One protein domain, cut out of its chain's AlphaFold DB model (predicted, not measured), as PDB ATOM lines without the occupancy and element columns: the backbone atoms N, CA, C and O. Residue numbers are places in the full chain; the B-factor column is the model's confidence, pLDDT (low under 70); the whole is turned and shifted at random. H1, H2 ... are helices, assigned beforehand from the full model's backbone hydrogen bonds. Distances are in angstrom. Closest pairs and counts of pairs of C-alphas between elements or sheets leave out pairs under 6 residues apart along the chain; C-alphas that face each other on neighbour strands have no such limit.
ATOM      1  N   ALA A  50     -39.225  25.052 -29.619       89.06
ATOM      2  CA  ALA A  50     -38.145  24.166 -30.053       89.06
ATOM      3  C   ALA A  50     -37.409  23.542 -28.856       89.06
ATOM      4  O   ALA A  50     -37.121  22.345 -28.882       89.06
ATOM      5  N   ILE A  51     -37.193  24.322 -27.791       89.94
ATOM      6  CA  ILE A  51     -36.624  23.847 -26.529       89.94
ATOM      7  C   ILE A  51     -37.481  22.767 -25.884       89.94
ATOM      8  O   ILE A  51     -36.979  21.687 -25.575       89.94
ATOM      9  N   GLU A  52     -38.777  23.010 -25.741       90.50
ATOM     10  CA  GLU A  52     -39.681  22.031 -25.143       90.50
ATOM     11  C   GLU A  52     -39.758  20.746 -25.964       90.50
ATOM     12  O   GLU A  52     -39.732  19.658 -25.393       90.50
ATOM     13  N   ARG A  53     -39.777  20.842 -27.301       88.25
ATOM     14  CA  ARG A  53     -39.738  19.649 -28.162       88.25
ATOM     15  C   ARG A  53     -38.435  18.865 -28.012       88.25
ATOM     16  O   ARG A  53     -38.491  17.641 -27.995       88.25
ATOM     17  N   ALA A  54     -37.290  19.538 -27.887       86.06
ATOM     18  CA  ALA A  54     -35.996  18.875 -27.699       86.06
ATOM     19  C   ALA A  54     -35.884  18.159 -26.340       86.06
ATOM     20  O   ALA A  54     -35.132  17.195 -26.208       86.06
ATOM     21  N   GLN A  55     -36.633  18.612 -25.331       85.38
ATOM     22  CA  GLN A  55     -36.696  17.964 -24.018       85.38
ATOM     23  C   GLN A  55     -37.671  16.784 -23.962       85.38
ATOM     24  O   GLN A  55     -37.554  15.938 -23.070       85.38
ATOM     25  N   MET A  56     -38.636  16.703 -24.883       82.12
ATOM     26  CA  MET A  56     -39.560  15.574 -24.928       82.12
ATOM     27  C   MET A  56     -38.821  14.285 -25.327       82.12
ATOM     28  O   MET A  56     -37.973  14.300 -26.220       82.12
ATOM     29  N   PRO A  57     -39.135  13.139 -24.695       78.75
ATOM     30  CA  PRO A  57     -38.559  11.861 -25.097       78.75
ATOM     31  C   PRO A  57     -38.903  11.573 -26.563       78.75
ATOM     32  O   PRO A  57     -40.038  11.790 -26.982       78.75
ATOM     33  N   LYS A  58     -37.946  11.027 -27.330       78.56
ATOM     34  CA  LYS A  58     -38.090  10.741 -28.777       78.56
ATOM     35  C   LYS A  58     -39.331   9.909 -29.138       78.56
ATOM     36  O   LYS A  58     -39.782   9.946 -30.275       78.56
ATOM     37  N   SER A  59     -39.889   9.157 -28.187       75.38
ATOM     38  CA  SER A  59     -41.123   8.380 -28.359       75.38
ATOM     39  C   SER A  59     -42.408   9.219 -28.349       75.38
ATOM     40  O   SER A  59     -43.447   8.724 -28.778       75.38
ATOM     41  N   ALA A  60     -42.358  10.458 -27.856       72.81
ATOM     42  CA  ALA A  60     -43.504  11.349 -27.703       72.81
ATOM     43  C   ALA A  60     -43.598  12.426 -28.797       72.81
ATOM     44  O   ALA A  60     -44.565  13.183 -28.810       72.81
ATOM     45  N   ASP A  68     -43.045  22.655 -39.375       67.12
ATOM     46  CA  ASP A  68     -42.162  22.217 -38.296       67.12
ATOM     47  C   ASP A  68     -40.722  21.982 -38.771       67.12
ATOM     48  O   ASP A  68     -39.863  21.764 -37.927       67.12
ATOM     49  N   ALA A  69     -40.406  22.044 -40.071       76.88
ATOM     50  CA  ALA A  69     -39.052  21.751 -40.559       76.88
ATOM     51  C   ALA A  69     -37.990  22.684 -39.944       76.88
ATOM     52  O   ALA A  69     -36.993  22.214 -39.401       76.88
ATOM     53  N   ASN A  70     -38.250  23.996 -39.929       76.31
ATOM     54  CA  ASN A  70     -37.334  24.984 -39.346       76.31
ATOM     55  C   ASN A  70     -37.264  24.856 -37.809       76.31
ATOM     56  O   ASN A  70     -36.206  24.961 -37.192       76.31
ATOM     57  N   ALA A  71     -38.397  24.550 -37.170       74.56
ATOM     58  CA  ALA A  71     -38.447  24.344 -35.726       74.56
ATOM     59  C   ALA A  71     -37.775  23.022 -35.302       74.56
ATOM     60  O   ALA A  71     -37.202  22.945 -34.217       74.56
ATOM     61  N   SER A  72     -37.813  22.004 -36.163       80.19
ATOM     62  CA  SER A  72     -37.129  20.721 -36.004       80.19
ATOM     63  C   SER A  72     -35.624  20.871 -36.195       80.19
ATOM     64  O   SER A  72     -34.865  20.259 -35.452       80.19
ATOM     65  N   GLU A  73     -35.178  21.690 -37.149       84.56
ATOM     66  CA  GLU A  73     -33.758  22.004 -37.327       84.56
ATOM     67  C   GLU A  73     -33.203  22.755 -36.107       84.56
ATOM     68  O   GLU A  73     -32.193  22.340 -35.535       84.56
ATOM     69  N   LYS A  74     -33.925  23.780 -35.623       79.81
ATOM     70  CA  LYS A  74     -33.595  24.481 -34.369       79.81
ATOM     71  C   LYS A  74     -33.577  23.529 -33.165       79.81
ATOM     72  O   LYS A  74     -32.656  23.590 -32.354       79.81
ATOM     73  N   ALA A  75     -34.555  22.625 -33.056       81.75
ATOM     74  CA  ALA A  75     -34.610  21.635 -31.980       81.75
ATOM     75  C   ALA A  75     -33.443  20.633 -32.042       81.75
ATOM     76  O   ALA A  75     -32.891  20.286 -31.003       81.75
ATOM     77  N   LEU A  76     -33.019  20.210 -33.238       86.38
ATOM     78  CA  LEU A  76     -31.872  19.314 -33.418       86.38
ATOM     79  C   LEU A  76     -30.548  20.005 -33.056       86.38
ATOM     80  O   LEU A  76     -29.706  19.421 -32.371       86.38
ATOM     81  N   ALA A  77     -30.366  21.258 -33.485       83.56
ATOM     82  CA  ALA A  77     -29.208  22.069 -33.109       83.56
ATOM     83  C   ALA A  77     -29.139  22.270 -31.586       83.56
ATOM     84  O   ALA A  77     -28.068  22.160 -30.982       83.56
ATOM     85  N   LEU A  78     -30.295  22.478 -30.953       81.69
ATOM     86  CA  LEU A  78     -30.414  22.550 -29.505       81.69
ATOM     87  C   LEU A  78     -30.110  21.229 -28.812       81.69
ATOM     88  O   LEU A  78     -29.353  21.230 -27.844       81.69
ATOM     89  N   GLU A  79     -30.654  20.111 -29.288       86.12
ATOM     90  CA  GLU A  79     -30.364  18.798 -28.714       86.12
ATOM     91  C   GLU A  79     -28.853  18.533 -28.741       86.12
ATOM     92  O   GLU A  79     -28.288  18.069 -27.751       86.12
ATOM     93  N   LYS A  80     -28.169  18.912 -29.828       87.81
ATOM     94  CA  LYS A  80     -26.709  18.805 -29.938       87.81
ATOM     95  C   LYS A  80     -25.978  19.658 -28.894       87.81
ATOM     96  O   LYS A  80     -25.051  19.155 -28.261       87.81
ATOM     97  N   HIS A  81     -26.390  20.910 -28.686       83.88
ATOM     98  CA  HIS A  81     -25.789  21.783 -27.671       83.88
ATOM     99  C   HIS A  81     -26.059  21.306 -26.241       83.88
ATOM    100  O   HIS A  81     -25.131  21.249 -25.436       83.88
ATOM    101  N   LEU A  82     -27.298  20.915 -25.931       83.88
ATOM    102  CA  LEU A  82     -27.667  20.386 -24.617       83.88
ATOM    103  C   LEU A  82     -26.933  19.079 -24.313       83.88
ATOM    104  O   LEU A  82     -26.486  18.881 -23.187       83.88
ATOM    105  N   ARG A  83     -26.755  18.200 -25.307       87.62
ATOM    106  CA  ARG A  83     -25.940  16.987 -25.157       87.62
ATOM    107  C   ARG A  83     -24.474  17.309 -24.908       87.62
ATOM    108  O   ARG A  83     -23.891  16.706 -24.017       87.62
ATOM    109  N   ALA A  84     -23.885  18.241 -25.656       88.12
ATOM    110  CA  ALA A  84     -22.492  18.643 -25.451       88.12
ATOM    111  C   ALA A  84     -22.264  19.206 -24.038       88.12
ATOM    112  O   ALA A  84     -21.282  18.866 -23.384       88.12
ATOM    113  N   ASP A  85     -23.208  19.996 -23.533       84.06
ATOM    114  CA  ASP A  85     -23.172  20.524 -22.171       84.06
ATOM    115  C   ASP A  85     -23.365  19.426 -21.108       84.06
ATOM    116  O   ASP A  85     -22.586  19.319 -20.161       84.06
ATOM    117  N   LEU A  86     -24.340  18.530 -21.298       85.44
ATOM    118  CA  LEU A  86     -24.510  17.360 -20.430       85.44
ATOM    119  C   LEU A  86     -23.258  16.479 -20.404       85.44
ATOM    120  O   LEU A  86     -22.910  15.972 -19.340       85.44
ATOM    121  N   ARG A  87     -22.557  16.323 -21.535       88.62
ATOM    122  CA  ARG A  87     -21.263  15.632 -21.585       88.62
ATOM    123  C   ARG A  87     -20.201  16.358 -20.781       88.62
ATOM    124  O   ARG A  87     -19.531  15.710 -19.990       88.62
ATOM    125  N   GLY A  88     -20.057  17.673 -20.954       86.44
ATOM    126  CA  GLY A  88     -19.093  18.468 -20.191       86.44
ATOM    127  C   GLY A  88     -19.311  18.322 -18.684       86.44
ATOM    128  O   GLY A  88     -18.379  18.016 -17.944       86.44
ATOM    129  N   ARG A  89     -20.570  18.417 -18.239       84.50
ATOM    130  CA  ARG A  89     -20.950  18.248 -16.829       84.50
ATOM    131  C   ARG A  89     -20.745  16.827 -16.319       84.50
ATOM    132  O   ARG A  89     -20.207  16.642 -15.231       84.50
ATOM    133  N   ALA A  90     -21.145  15.820 -17.090       86.31
ATOM    134  CA  ALA A  90     -20.921  14.426 -16.728       86.31
ATOM    135  C   ALA A  90     -19.421  14.096 -16.666       86.31
ATOM    136  O   ALA A  90     -18.997  13.408 -15.744       86.31
ATOM    137  N   SER A  91     -18.611  14.637 -17.581       88.81
ATOM    138  CA  SER A  91     -17.153  14.500 -17.564       88.81
ATOM    139  C   SER A  91     -16.551  15.145 -16.318       88.81
ATOM    140  O   SER A  91     -15.788  14.490 -15.621       88.81
ATOM    141  N   ALA A  92     -16.944  16.375 -15.976       84.12
ATOM    142  CA  ALA A  92     -16.467  17.051 -14.768       84.12
ATOM    143  C   ALA A  92     -16.860  16.297 -13.482       84.12
ATOM    144  O   ALA A  92     -16.047  16.145 -12.575       84.12
ATOM    145  N   LEU A  93     -18.087  15.766 -13.409       82.94
ATOM    146  CA  LEU A  93     -18.526  14.928 -12.286       82.94
ATOM    147  C   LEU A  93     -17.715  13.629 -12.185       82.94
ATOM    148  O   LEU A  93     -17.362  13.209 -11.084       82.94
ATOM    149  N   LEU A  94     -17.411  13.000 -13.322       84.88
ATOM    150  CA  LEU A  94     -16.586  11.794 -13.383       84.88
ATOM    151  C   LEU A  94     -15.130  12.089 -12.993       84.88
ATOM    152  O   LEU A  94     -14.556  11.321 -12.226       84.88
ATOM    153  N   GLU A  95     -14.569  13.226 -13.405       85.38
ATOM    154  CA  GLU A  95     -13.237  13.675 -12.984       85.38
ATOM    155  C   GLU A  95     -13.158  13.925 -11.475       85.38
ATOM    156  O   GLU A  95     -12.209  13.476 -10.832       85.38
ATOM    157  N   VAL A  96     -14.174  14.564 -10.880       78.50
ATOM    158  CA  VAL A  96     -14.276  14.734  -9.417       78.50
ATOM    159  C   VAL A  96     -14.376  13.379  -8.708       78.50
ATOM    160  O   VAL A  96     -13.821  13.202  -7.624       78.50
ATOM    161  N   ALA A  97     -15.018  12.393  -9.338       76.31
ATOM    162  CA  ALA A  97     -15.042  11.008  -8.874       76.31
ATOM    163  C   ALA A  97     -13.735  10.234  -9.169       76.31
ATOM    164  O   ALA A  97     -13.666   9.027  -8.946       76.31
ATOM    165  N   GLY A  98     -12.682  10.888  -9.666       82.19
ATOM    166  CA  GLY A  98     -11.396  10.255  -9.968       82.19
ATOM    167  C   GLY A  98     -11.390   9.402 -11.241       82.19
ATOM    168  O   GLY A  98     -10.439   8.655 -11.471       82.19
ATOM    169  N   VAL A  99     -12.426   9.504 -12.076       85.44
ATOM    170  CA  VAL A  99     -12.514   8.853 -13.386       85.44
ATOM    171  C   VAL A  99     -12.087   9.859 -14.453       85.44
ATOM    172  O   VAL A  99     -12.901  10.597 -15.003       85.44
ATOM    173  N   SER A 100     -10.788   9.910 -14.734       86.44
ATOM    174  CA  SER A 100     -10.236  10.743 -15.805       86.44
ATOM    175  C   SER A 100     -10.229  10.007 -17.153       86.44
ATOM    176  O   SER A 100     -10.270   8.777 -17.213       86.44
ATOM    177  N   ALA A 101     -10.172  10.768 -18.253       86.81
ATOM    178  CA  ALA A 101     -10.056  10.256 -19.625       86.81
ATOM    179  C   ALA A 101     -11.208   9.337 -20.097       86.81
ATOM    180  O   ALA A 101     -10.990   8.358 -20.820       86.81
ATOM    181  N   VAL A 102     -12.449   9.663 -19.724       90.00
ATOM    182  CA  VAL A 102     -13.639   9.006 -20.284       90.00
ATOM    183  C   VAL A 102     -13.812   9.436 -21.738       90.00
ATOM    184  O   VAL A 102     -13.847  10.628 -22.036       90.00
ATOM    185  N   ALA A 103     -13.901   8.475 -22.659       92.31
ATOM    186  CA  ALA A 103     -14.078   8.804 -24.069       92.31
ATOM    187  C   ALA A 103     -15.458   9.443 -24.298       92.31
ATOM    188  O   ALA A 103     -16.446   9.005 -23.708       92.31
ATOM    189  N   GLU A 104     -15.559  10.426 -25.201       90.00
ATOM    190  CA  GLU A 104     -16.849  11.065 -25.518       90.00
ATOM    191  C   GLU A 104     -17.916  10.048 -25.945       90.00
ATOM    192  O   GLU A 104     -19.081  10.197 -25.593       90.00
ATOM    193  N   THR A 105     -17.520   8.980 -26.641       91.88
ATOM    194  CA  THR A 105     -18.421   7.896 -27.055       91.88
ATOM    195  C   THR A 105     -18.957   7.078 -25.881       91.88
ATOM    196  O   THR A 105     -20.078   6.583 -25.949       91.88
ATOM    197  N   GLU A 106     -18.192   6.942 -24.796       90.38
ATOM    198  CA  GLU A 106     -18.638   6.276 -23.567       90.38
ATOM    199  C   GLU A 106     -19.589   7.172 -22.782       90.38
ATOM    200  O   GLU A 106     -20.603   6.687 -22.291       90.38
ATOM    201  N   LEU A 107     -19.299   8.475 -22.727       90.50
ATOM    202  CA  LEU A 107     -20.188   9.501 -22.181       90.50
ATOM    203  C   LEU A 107     -21.511   9.579 -22.950       90.50
ATOM    204  O   LEU A 107     -22.574   9.605 -22.336       90.50
ATOM    205  N   ASP A 108     -21.474   9.556 -24.281       89.75
ATOM    206  CA  ASP A 108     -22.679   9.506 -25.111       89.75
ATOM    207  C   ASP A 108     -23.460   8.208 -24.871       89.75
ATOM    208  O   ASP A 108     -24.671   8.259 -24.664       89.75
ATOM    209  N   ALA A 109     -22.785   7.053 -24.803       89.38
ATOM    210  CA  ALA A 109     -23.434   5.780 -24.482       89.38
ATOM    211  C   ALA A 109     -24.076   5.784 -23.084       89.38
ATOM    212  O   ALA A 109     -25.113   5.157 -22.883       89.38
ATOM    213  N   LEU A 110     -23.486   6.517 -22.138       85.06
ATOM    214  CA  LEU A 110     -24.015   6.753 -20.796       85.06
ATOM    215  C   LEU A 110     -25.291   7.602 -20.814       85.06
ATOM    216  O   LEU A 110     -26.250   7.312 -20.102       85.06
ATOM    217  N   LEU A 111     -25.281   8.680 -21.604       86.06
ATOM    218  CA  LEU A 111     -26.339   9.687 -21.644       86.06
ATOM    219  C   LEU A 111     -27.540   9.233 -22.482       86.06
ATOM    220  O   LEU A 111     -28.680   9.518 -22.112       86.06
ATOM    221  N   ASP A 112     -27.303   8.521 -23.585       85.81
ATOM    222  CA  ASP A 112     -28.330   8.040 -24.524       85.81
ATOM    223  C   ASP A 112     -28.877   6.651 -24.187       85.81
ATOM    224  O   ASP A 112     -29.670   6.080 -24.935       85.81
ATOM    225  N   CYS A 113     -28.452   6.109 -23.060       81.31
ATOM    226  CA  CYS A 113     -28.674   4.741 -22.671       81.31
ATOM    227  C   CYS A 113     -30.181   4.396 -22.549       81.31
ATOM    228  O   CYS A 113     -30.852   4.891 -21.637       81.31
ATOM    229  N   PRO A 114     -30.751   3.596 -23.475       76.69
ATOM    230  CA  PRO A 114     -32.202   3.447 -23.603       76.69
ATOM    231  C   PRO A 114     -32.796   2.419 -22.633       76.69
ATOM    232  O   PRO A 114     -34.002   2.438 -22.388       76.69
ATOM    233  N   ASP A 115     -31.974   1.515 -22.094       81.94
ATOM    234  CA  ASP A 115     -32.408   0.449 -21.200       81.94
ATOM    235  C   ASP A 115     -31.388   0.193 -20.070       81.94
ATOM    236  O   ASP A 115     -30.185   0.351 -20.266       81.94
ATOM    237  N   PRO A 116     -31.826  -0.258 -18.883       74.31
ATOM    238  CA  PRO A 116     -30.928  -0.453 -17.743       74.31
ATOM    239  C   PRO A 116     -29.783  -1.456 -17.974       74.31
ATOM    240  O   PRO A 116     -28.753  -1.362 -17.304       74.31
ATOM    241  N   GLN A 117     -29.939  -2.429 -18.883       78.25
ATOM    242  CA  GLN A 117     -28.928  -3.466 -19.120       78.25
ATOM    243  C   GLN A 117     -27.786  -2.958 -19.998       78.25
ATOM    244  O   GLN A 117     -26.625  -3.278 -19.731       78.25
ATOM    245  N   SER A 118     -28.083  -2.151 -21.021       79.88
ATOM    246  CA  SER A 118     -27.048  -1.463 -21.797       79.88
ATOM    247  C   SER A 118     -26.242  -0.508 -20.911       79.88
ATOM    248  O   SER A 118     -25.012  -0.484 -21.007       79.88
ATOM    249  N   CYS A 119     -26.891   0.156 -19.947       77.12
ATOM    250  CA  CYS A 119     -26.213   1.076 -19.026       77.12
ATOM    251  C   CYS A 119     -25.311   0.359 -18.040       77.12
ATOM    252  O   CYS A 119     -24.233   0.857 -17.727       77.12
ATOM    253  N   ALA A 120     -25.716  -0.829 -17.588       77.56
ATOM    254  CA  ALA A 120     -24.888  -1.658 -16.726       77.56
ATOM    255  C   ALA A 120     -23.548  -2.010 -17.395       77.56
ATOM    256  O   ALA A 120     -22.516  -1.938 -16.737       77.56
ATOM    257  N   LYS A 121     -23.532  -2.300 -18.706       83.31
ATOM    258  CA  LYS A 121     -22.292  -2.620 -19.440       83.31
ATOM    259  C   LYS A 121     -21.355  -1.420 -19.583       83.31
ATOM    260  O   LYS A 121     -20.148  -1.563 -19.407       83.31
ATOM    261  N   VAL A 122     -21.897  -0.239 -19.889       83.75
ATOM    262  CA  VAL A 122     -21.095   0.996 -19.971       83.75
ATOM    263  C   VAL A 122     -20.559   1.368 -18.586       83.75
ATOM    264  O   VAL A 122     -19.380   1.690 -18.445       83.75
ATOM    265  N   ALA A 123     -21.390   1.246 -17.548       77.06
ATOM    266  CA  ALA A 123     -20.995   1.488 -16.165       77.06
ATOM    267  C   ALA A 123     -19.902   0.520 -15.693       77.06
ATOM    268  O   ALA A 123     -18.949   0.947 -15.051       77.06
ATOM    269  N   GLU A 124     -19.997  -0.764 -16.042       80.62
ATOM    270  CA  GLU A 124     -18.975  -1.766 -15.726       80.62
ATOM    271  C   GLU A 124     -17.646  -1.428 -16.413       80.62
ATOM    272  O   GLU A 124     -16.596  -1.429 -15.771       80.62
ATOM    273  N   SER A 125     -17.681  -1.017 -17.684       83.12
ATOM    274  CA  SER A 125     -16.487  -0.536 -18.390       83.12
ATOM    275  C   SER A 125     -15.849   0.683 -17.706       83.12
ATOM    276  O   SER A 125     -14.630   0.720 -17.529       83.12
ATOM    277  N   LEU A 126     -16.652   1.662 -17.270       80.38
ATOM    278  CA  LEU A 126     -16.163   2.844 -16.548       80.38
ATOM    279  C   LEU A 126     -15.614   2.501 -15.161       80.38
ATOM    280  O   LEU A 126     -14.553   2.995 -14.792       80.38
ATOM    281  N   ALA A 127     -16.276   1.611 -14.421       74.31
ATOM    282  CA  ALA A 127     -15.802   1.125 -13.126       74.31
ATOM    283  C   ALA A 127     -14.452   0.402 -13.251       74.31
ATOM    284  O   ALA A 127     -13.588   0.528 -12.387       74.31
ATOM    285  N   THR A 128     -14.246  -0.315 -14.358       80.19
ATOM    286  CA  THR A 128     -12.975  -0.992 -14.648       80.19
ATOM    287  C   THR A 128     -11.866   0.019 -14.970       80.19
ATOM    288  O   THR A 128     -10.727  -0.170 -14.557       80.19
ATOM    289  N   LYS A 129     -12.186   1.131 -15.648       77.31
ATOM    290  CA  LYS A 129     -11.237   2.237 -15.893       77.31
ATOM    291  C   LYS A 129     -10.929   3.059 -14.642       77.31
ATOM    292  O   LYS A 129      -9.815   3.546 -14.495       77.31
ATOM    293  N   ALA A 130     -11.882   3.163 -13.721       69.75
ATOM    294  CA  ALA A 130     -11.743   3.882 -12.457       69.75
ATOM    295  C   ALA A 130     -10.800   3.204 -11.437       69.75
ATOM    296  O   ALA A 130     -10.652   3.711 -10.326       69.75
ATOM    297  N   GLN A 131     -10.145   2.085 -11.786       60.50
ATOM    298  CA  GLN A 131      -9.264   1.257 -10.936       60.50
ATOM    299  C   GLN A 131      -8.004   1.960 -10.357       60.50
ATOM    300  O   GLN A 131      -7.046   1.290  -9.981       60.50
ATOM    301  N   ILE A 132      -7.980   3.292 -10.243       48.31
ATOM    302  CA  ILE A 132      -6.826   4.081  -9.781       48.31
ATOM    303  C   ILE A 132      -7.090   4.857  -8.472       48.31
ATOM    304  O   ILE A 132      -6.134   5.279  -7.827       48.31
ATOM    305  N   ALA A 133      -8.324   4.965  -7.969       44.56
ATOM    306  CA  ALA A 133      -8.553   5.494  -6.618       44.56
ATOM    307  C   ALA A 133      -8.772   4.343  -5.620       44.56
ATOM    308  O   ALA A 133      -9.539   3.428  -5.931       44.56
ATOM    309  N   PRO A 134      -8.146   4.341  -4.421       47.56
ATOM    310  CA  PRO A 134      -8.474   3.358  -3.396       47.56
ATOM    311  C   PRO A 134      -9.985   3.424  -3.161       47.56
ATOM    312  O   PRO A 134     -10.514   4.457  -2.756       47.56
ATOM    313  N   ALA A 135     -10.665   2.315  -3.458       45.75
ATOM    314  CA  ALA A 135     -12.117   2.176  -3.596       45.75
ATOM    315  C   ALA A 135     -12.949   2.577  -2.355       45.75
ATOM    316  O   ALA A 135     -14.163   2.409  -2.339       45.75
ATOM    317  N   GLY A 136     -12.312   3.086  -1.301       49.75
ATOM    318  CA  GLY A 136     -12.933   3.454  -0.042       49.75
ATOM    319  C   GLY A 136     -13.544   4.853   0.004       49.75
ATOM    320  O   GLY A 136     -14.515   5.003   0.731       49.75
ATOM    321  N   ASP A 137     -13.032   5.851  -0.725       49.56
ATOM    322  CA  ASP A 137     -13.422   7.253  -0.468       49.56
ATOM    323  C   ASP A 137     -14.442   7.788  -1.483       49.56
ATOM    324  O   ASP A 137     -15.476   8.323  -1.093       49.56
ATOM    325  N   VAL A 138     -14.241   7.551  -2.781       45.28
ATOM    326  CA  VAL A 138     -15.192   7.980  -3.824       45.28
ATOM    327  C   VAL A 138     -16.496   7.180  -3.765       45.28
ATOM    328  O   VAL A 138     -17.580   7.755  -3.847       45.28
ATOM    329  N   ALA A 139     -16.407   5.861  -3.560       48.84
ATOM    330  CA  ALA A 139     -17.584   5.007  -3.413       48.84
ATOM    331  C   ALA A 139     -18.421   5.411  -2.191       48.84
ATOM    332  O   ALA A 139     -19.641   5.413  -2.277       48.84
ATOM    333  N   LYS A 140     -17.778   5.843  -1.098       53.44
ATOM    334  CA  LYS A 140     -18.472   6.336   0.099       53.44
ATOM    335  C   LYS A 140     -19.051   7.731  -0.071       53.44
ATOM    336  O   LYS A 140     -20.120   7.979   0.468       53.44
ATOM    337  N   VAL A 141     -18.403   8.631  -0.813       48.81
ATOM    338  CA  VAL A 141     -18.989   9.941  -1.151       48.81
ATOM    339  C   VAL A 141     -20.212   9.757  -2.051       48.81
ATOM    340  O   VAL A 141     -21.238  10.390  -1.814       48.81
ATOM    341  N   LEU A 142     -20.158   8.846  -3.024       47.97
ATOM    342  CA  LEU A 142     -21.304   8.508  -3.873       47.97
ATOM    343  C   LEU A 142     -22.404   7.759  -3.101       47.97
ATOM    344  O   LEU A 142     -23.566   8.125  -3.232       47.97
ATOM    345  N   GLU A 143     -22.070   6.789  -2.239       51.66
ATOM    346  CA  GLU A 143     -23.034   6.114  -1.349       51.66
ATOM    347  C   GLU A 143     -23.664   7.075  -0.331       51.66
ATOM    348  O   GLU A 143     -24.855   6.971  -0.053       51.66
ATOM    349  N   ALA A 144     -22.905   8.031   0.214       51.81
ATOM    350  CA  ALA A 144     -23.418   9.026   1.155       51.81
ATOM    351  C   ALA A 144     -24.306  10.071   0.466       51.81
ATOM    352  O   ALA A 144     -25.325  10.468   1.022       51.81
ATOM    353  N   SER A 145     -23.953  10.485  -0.755       44.03
ATOM    354  CA  SER A 145     -24.728  11.467  -1.526       44.03
ATOM    355  C   SER A 145     -26.019  10.883  -2.105       44.03
ATOM    356  O   SER A 145     -26.949  11.628  -2.400       44.03
ATOM    357  N   LEU A 146     -26.079   9.560  -2.296       48.75
ATOM    358  CA  LEU A 146     -27.190   8.889  -2.983       48.75
ATOM    359  C   LEU A 146     -27.976   7.911  -2.097       48.75
ATOM    360  O   LEU A 146     -29.059   7.490  -2.494       48.75
ATOM    361  N   GLY A 147     -27.489   7.607  -0.892       40.94
ATOM    362  CA  GLY A 147     -28.082   6.648   0.040       40.94
ATOM    363  C   GLY A 147     -27.507   5.237  -0.124       40.94
ATOM    364  O   GLY A 147     -27.311   4.741  -1.235       40.94
ATOM    365  N   ALA A 148     -27.248   4.564   1.002       38.38
ATOM    366  CA  ALA A 148     -26.722   3.201   1.024       38.38
ATOM    367  C   ALA A 148     -27.682   2.225   0.315       38.38
ATOM    368  O   ALA A 148     -28.848   2.109   0.693       38.38
ATOM    369  N   GLY A 149     -27.182   1.504  -0.696       48.25
ATOM    370  CA  GLY A 149     -27.930   0.455  -1.406       48.25
ATOM    371  C   GLY A 149     -28.255   0.728  -2.879       48.25
ATOM    372  O   GLY A 149     -28.917  -0.103  -3.506       48.25
ATOM    373  N   LEU A 150     -27.793   1.836  -3.471       51.78
ATOM    374  CA  LEU A 150     -27.949   2.032  -4.913       51.78
ATOM    375  C   LEU A 150     -26.971   1.168  -5.708       51.78
ATOM    376  O   LEU A 150     -25.756   1.324  -5.644       51.78
ATOM    377  N   THR A 151     -27.531   0.276  -6.523       59.88
ATOM    378  CA  THR A 151     -26.773  -0.451  -7.548       59.88
ATOM    379  C   THR A 151     -26.097   0.535  -8.517       59.88
ATOM    380  O   THR A 151     -26.630   1.626  -8.735       59.88
ATOM    381  N   PRO A 152     -24.977   0.170  -9.172       53.38
ATOM    382  CA  PRO A 152     -24.350   0.997 -10.210       53.38
ATOM    383  C   PRO A 152     -25.343   1.497 -11.274       53.38
ATOM    384  O   PRO A 152     -25.247   2.627 -11.730       53.38
ATOM    385  N   ALA A 153     -26.374   0.710 -11.604       52.41
ATOM    386  CA  ALA A 153     -27.452   1.132 -12.500       52.41
ATOM    387  C   ALA A 153     -28.276   2.315 -11.946       52.41
ATOM    388  O   ALA A 153     -28.622   3.240 -12.684       52.41
ATOM    389  N   ALA A 154     -28.561   2.331 -10.643       59.38
ATOM    390  CA  ALA A 154     -29.253   3.434  -9.984       59.38
ATOM    391  C   ALA A 154     -28.349   4.678  -9.858       59.38
ATOM    392  O   ALA A 154     -28.832   5.793 -10.040       59.38
ATOM    393  N   LEU A 155     -27.036   4.491  -9.657       60.94
ATOM    394  CA  LEU A 155     -26.031   5.560  -9.730       60.94
ATOM    395  C   LEU A 155     -26.069   6.267 -11.093       60.94
ATOM    396  O   LEU A 155     -26.104   7.490 -11.149       60.94
ATOM    397  N   MET A 156     -26.131   5.501 -12.188       60.12
ATOM    398  CA  MET A 156     -26.145   6.051 -13.549       60.12
ATOM    399  C   MET A 156     -27.457   6.737 -13.910       60.12
ATOM    400  O   MET A 156     -27.449   7.807 -14.520       60.12
ATOM    401  N   THR A 157     -28.584   6.161 -13.484       58.78
ATOM    402  CA  THR A 157     -29.899   6.804 -13.630       58.78
ATOM    403  C   THR A 157     -29.915   8.141 -12.878       58.78
ATOM    404  O   THR A 157     -30.430   9.139 -13.381       58.78
ATOM    405  N   ASN A 158     -29.249   8.187 -11.720       66.50
ATOM    406  CA  ASN A 158     -29.065   9.402 -10.943       66.50
ATOM    407  C   ASN A 158     -27.986  10.329 -11.484       66.50
ATOM    408  O   ASN A 158     -28.059  11.499 -11.167       66.50
ATOM    409  N   LEU A 159     -27.031   9.890 -12.305       67.25
ATOM    410  CA  LEU A 159     -25.968  10.757 -12.826       67.25
ATOM    411  C   LEU A 159     -26.520  11.746 -13.855       67.25
ATOM    412  O   LEU A 159     -26.166  12.920 -13.832       67.25
ATOM    413  N   ARG A 160     -27.478  11.308 -14.684       67.88
ATOM    414  CA  ARG A 160     -28.254  12.209 -15.552       67.88
ATOM    415  C   ARG A 160     -29.074  13.203 -14.730       67.88
ATOM    416  O   ARG A 160     -29.105  14.383 -15.062       67.88
ATOM    417  N   VAL A 161     -29.703  12.736 -13.650       67.50
ATOM    418  CA  VAL A 161     -30.472  13.583 -12.725       67.50
ATOM    419  C   VAL A 161     -29.555  14.523 -11.933       67.50
ATOM    420  O   VAL A 161     -29.903  15.676 -11.759       67.50
ATOM    421  N   LEU A 162     -28.358  14.099 -11.524       67.12
ATOM    422  CA  LEU A 162     -27.372  14.910 -10.806       67.12
ATOM    423  C   LEU A 162     -26.779  15.969 -11.721       67.12
ATOM    424  O   LEU A 162     -26.733  17.129 -11.339       67.12
ATOM    425  N   ALA A 163     -26.370  15.593 -12.933       67.81
ATOM    426  CA  ALA A 163     -25.899  16.540 -13.936       67.81
ATOM    427  C   ALA A 163     -27.002  17.547 -14.299       67.81
ATOM    428  O   ALA A 163     -26.717  18.724 -14.516       67.81
ATOM    429  N   ALA A 164     -28.266  17.105 -14.310       66.44
ATOM    430  CA  ALA A 164     -29.420  17.981 -14.467       66.44
ATOM    431  C   ALA A 164     -29.731  18.821 -13.212       66.44
ATOM    432  O   ALA A 164     -30.225  19.927 -13.374       66.44
ATOM    433  N   ASN A 165     -29.434  18.355 -11.999       66.50
ATOM    434  CA  ASN A 165     -29.689  19.081 -10.748       66.50
ATOM    435  C   ASN A 165     -28.570  20.077 -10.406       66.50
ATOM    436  O   ASN A 165     -28.840  21.115  -9.811       66.50
ATOM    437  N   PHE A 166     -27.327  19.816 -10.823       65.69
ATOM    438  CA  PHE A 166     -26.226  20.785 -10.820       65.69
ATOM    439  C   PHE A 166     -26.390  21.777 -11.984       65.69
ATOM    440  O   PHE A 166     -25.540  21.900 -12.866       65.69
TER     441      PHE A 166
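AT A GLANCE: This is residues 50 to 60 and 68 to 166 of the 678 residues of an uncharacterized protein of Polyangiaceae bacterium (UniProt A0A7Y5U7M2). One long helix, H2, makes the longest axis, with short H1 packed near its beginning and crossed helices H3, H4 and H6 forming a head with its second half. H5 lies near H6 at the head's edge. The printed part has 110 residues, six named helices, H1 to H6, and no named strand: all helix, only just compact, close to loose, radius of gyration of the C-alphas 15.4 A, spans 52 by 26 by 24 A.

IN THESE COORDINATES: H1, residues 50 to 55, begins at C-alpha 50 (-38.145, 24.166, -30.053). H2, residues 68 to 96, measures 40.8 A, H3, 104 to 111, 10.3 A, H4, 116 to 129, 20.0 A, and H5, 138 to 146, 12.1 A. H6, 152 to 165, ends at C-alpha 165 (-29.689, 19.081, -10.748).

HOW THE PARTS SIT: H1 touches H2, closest C-alphas Ala 50 and Ala 75, 4.8 A. H2 touches H3, Arg 87 and Leu 107, 6.3 A. H3 and H4 form a helical hairpin. H6 touches H4, about perpendicular at 90 degrees, Ala 120 and Ala 153, 5.7 A. Every O i to N i+4 pair is within hydrogen-bond range in H1 to H5, 8 of 10 in H6.

THE WHOLE: Residues 61 to 67 are cut out, C-alphas 60 and 68 being 15.2 A apart. pLDDT is under 70 at residues 68 and 130 to 166.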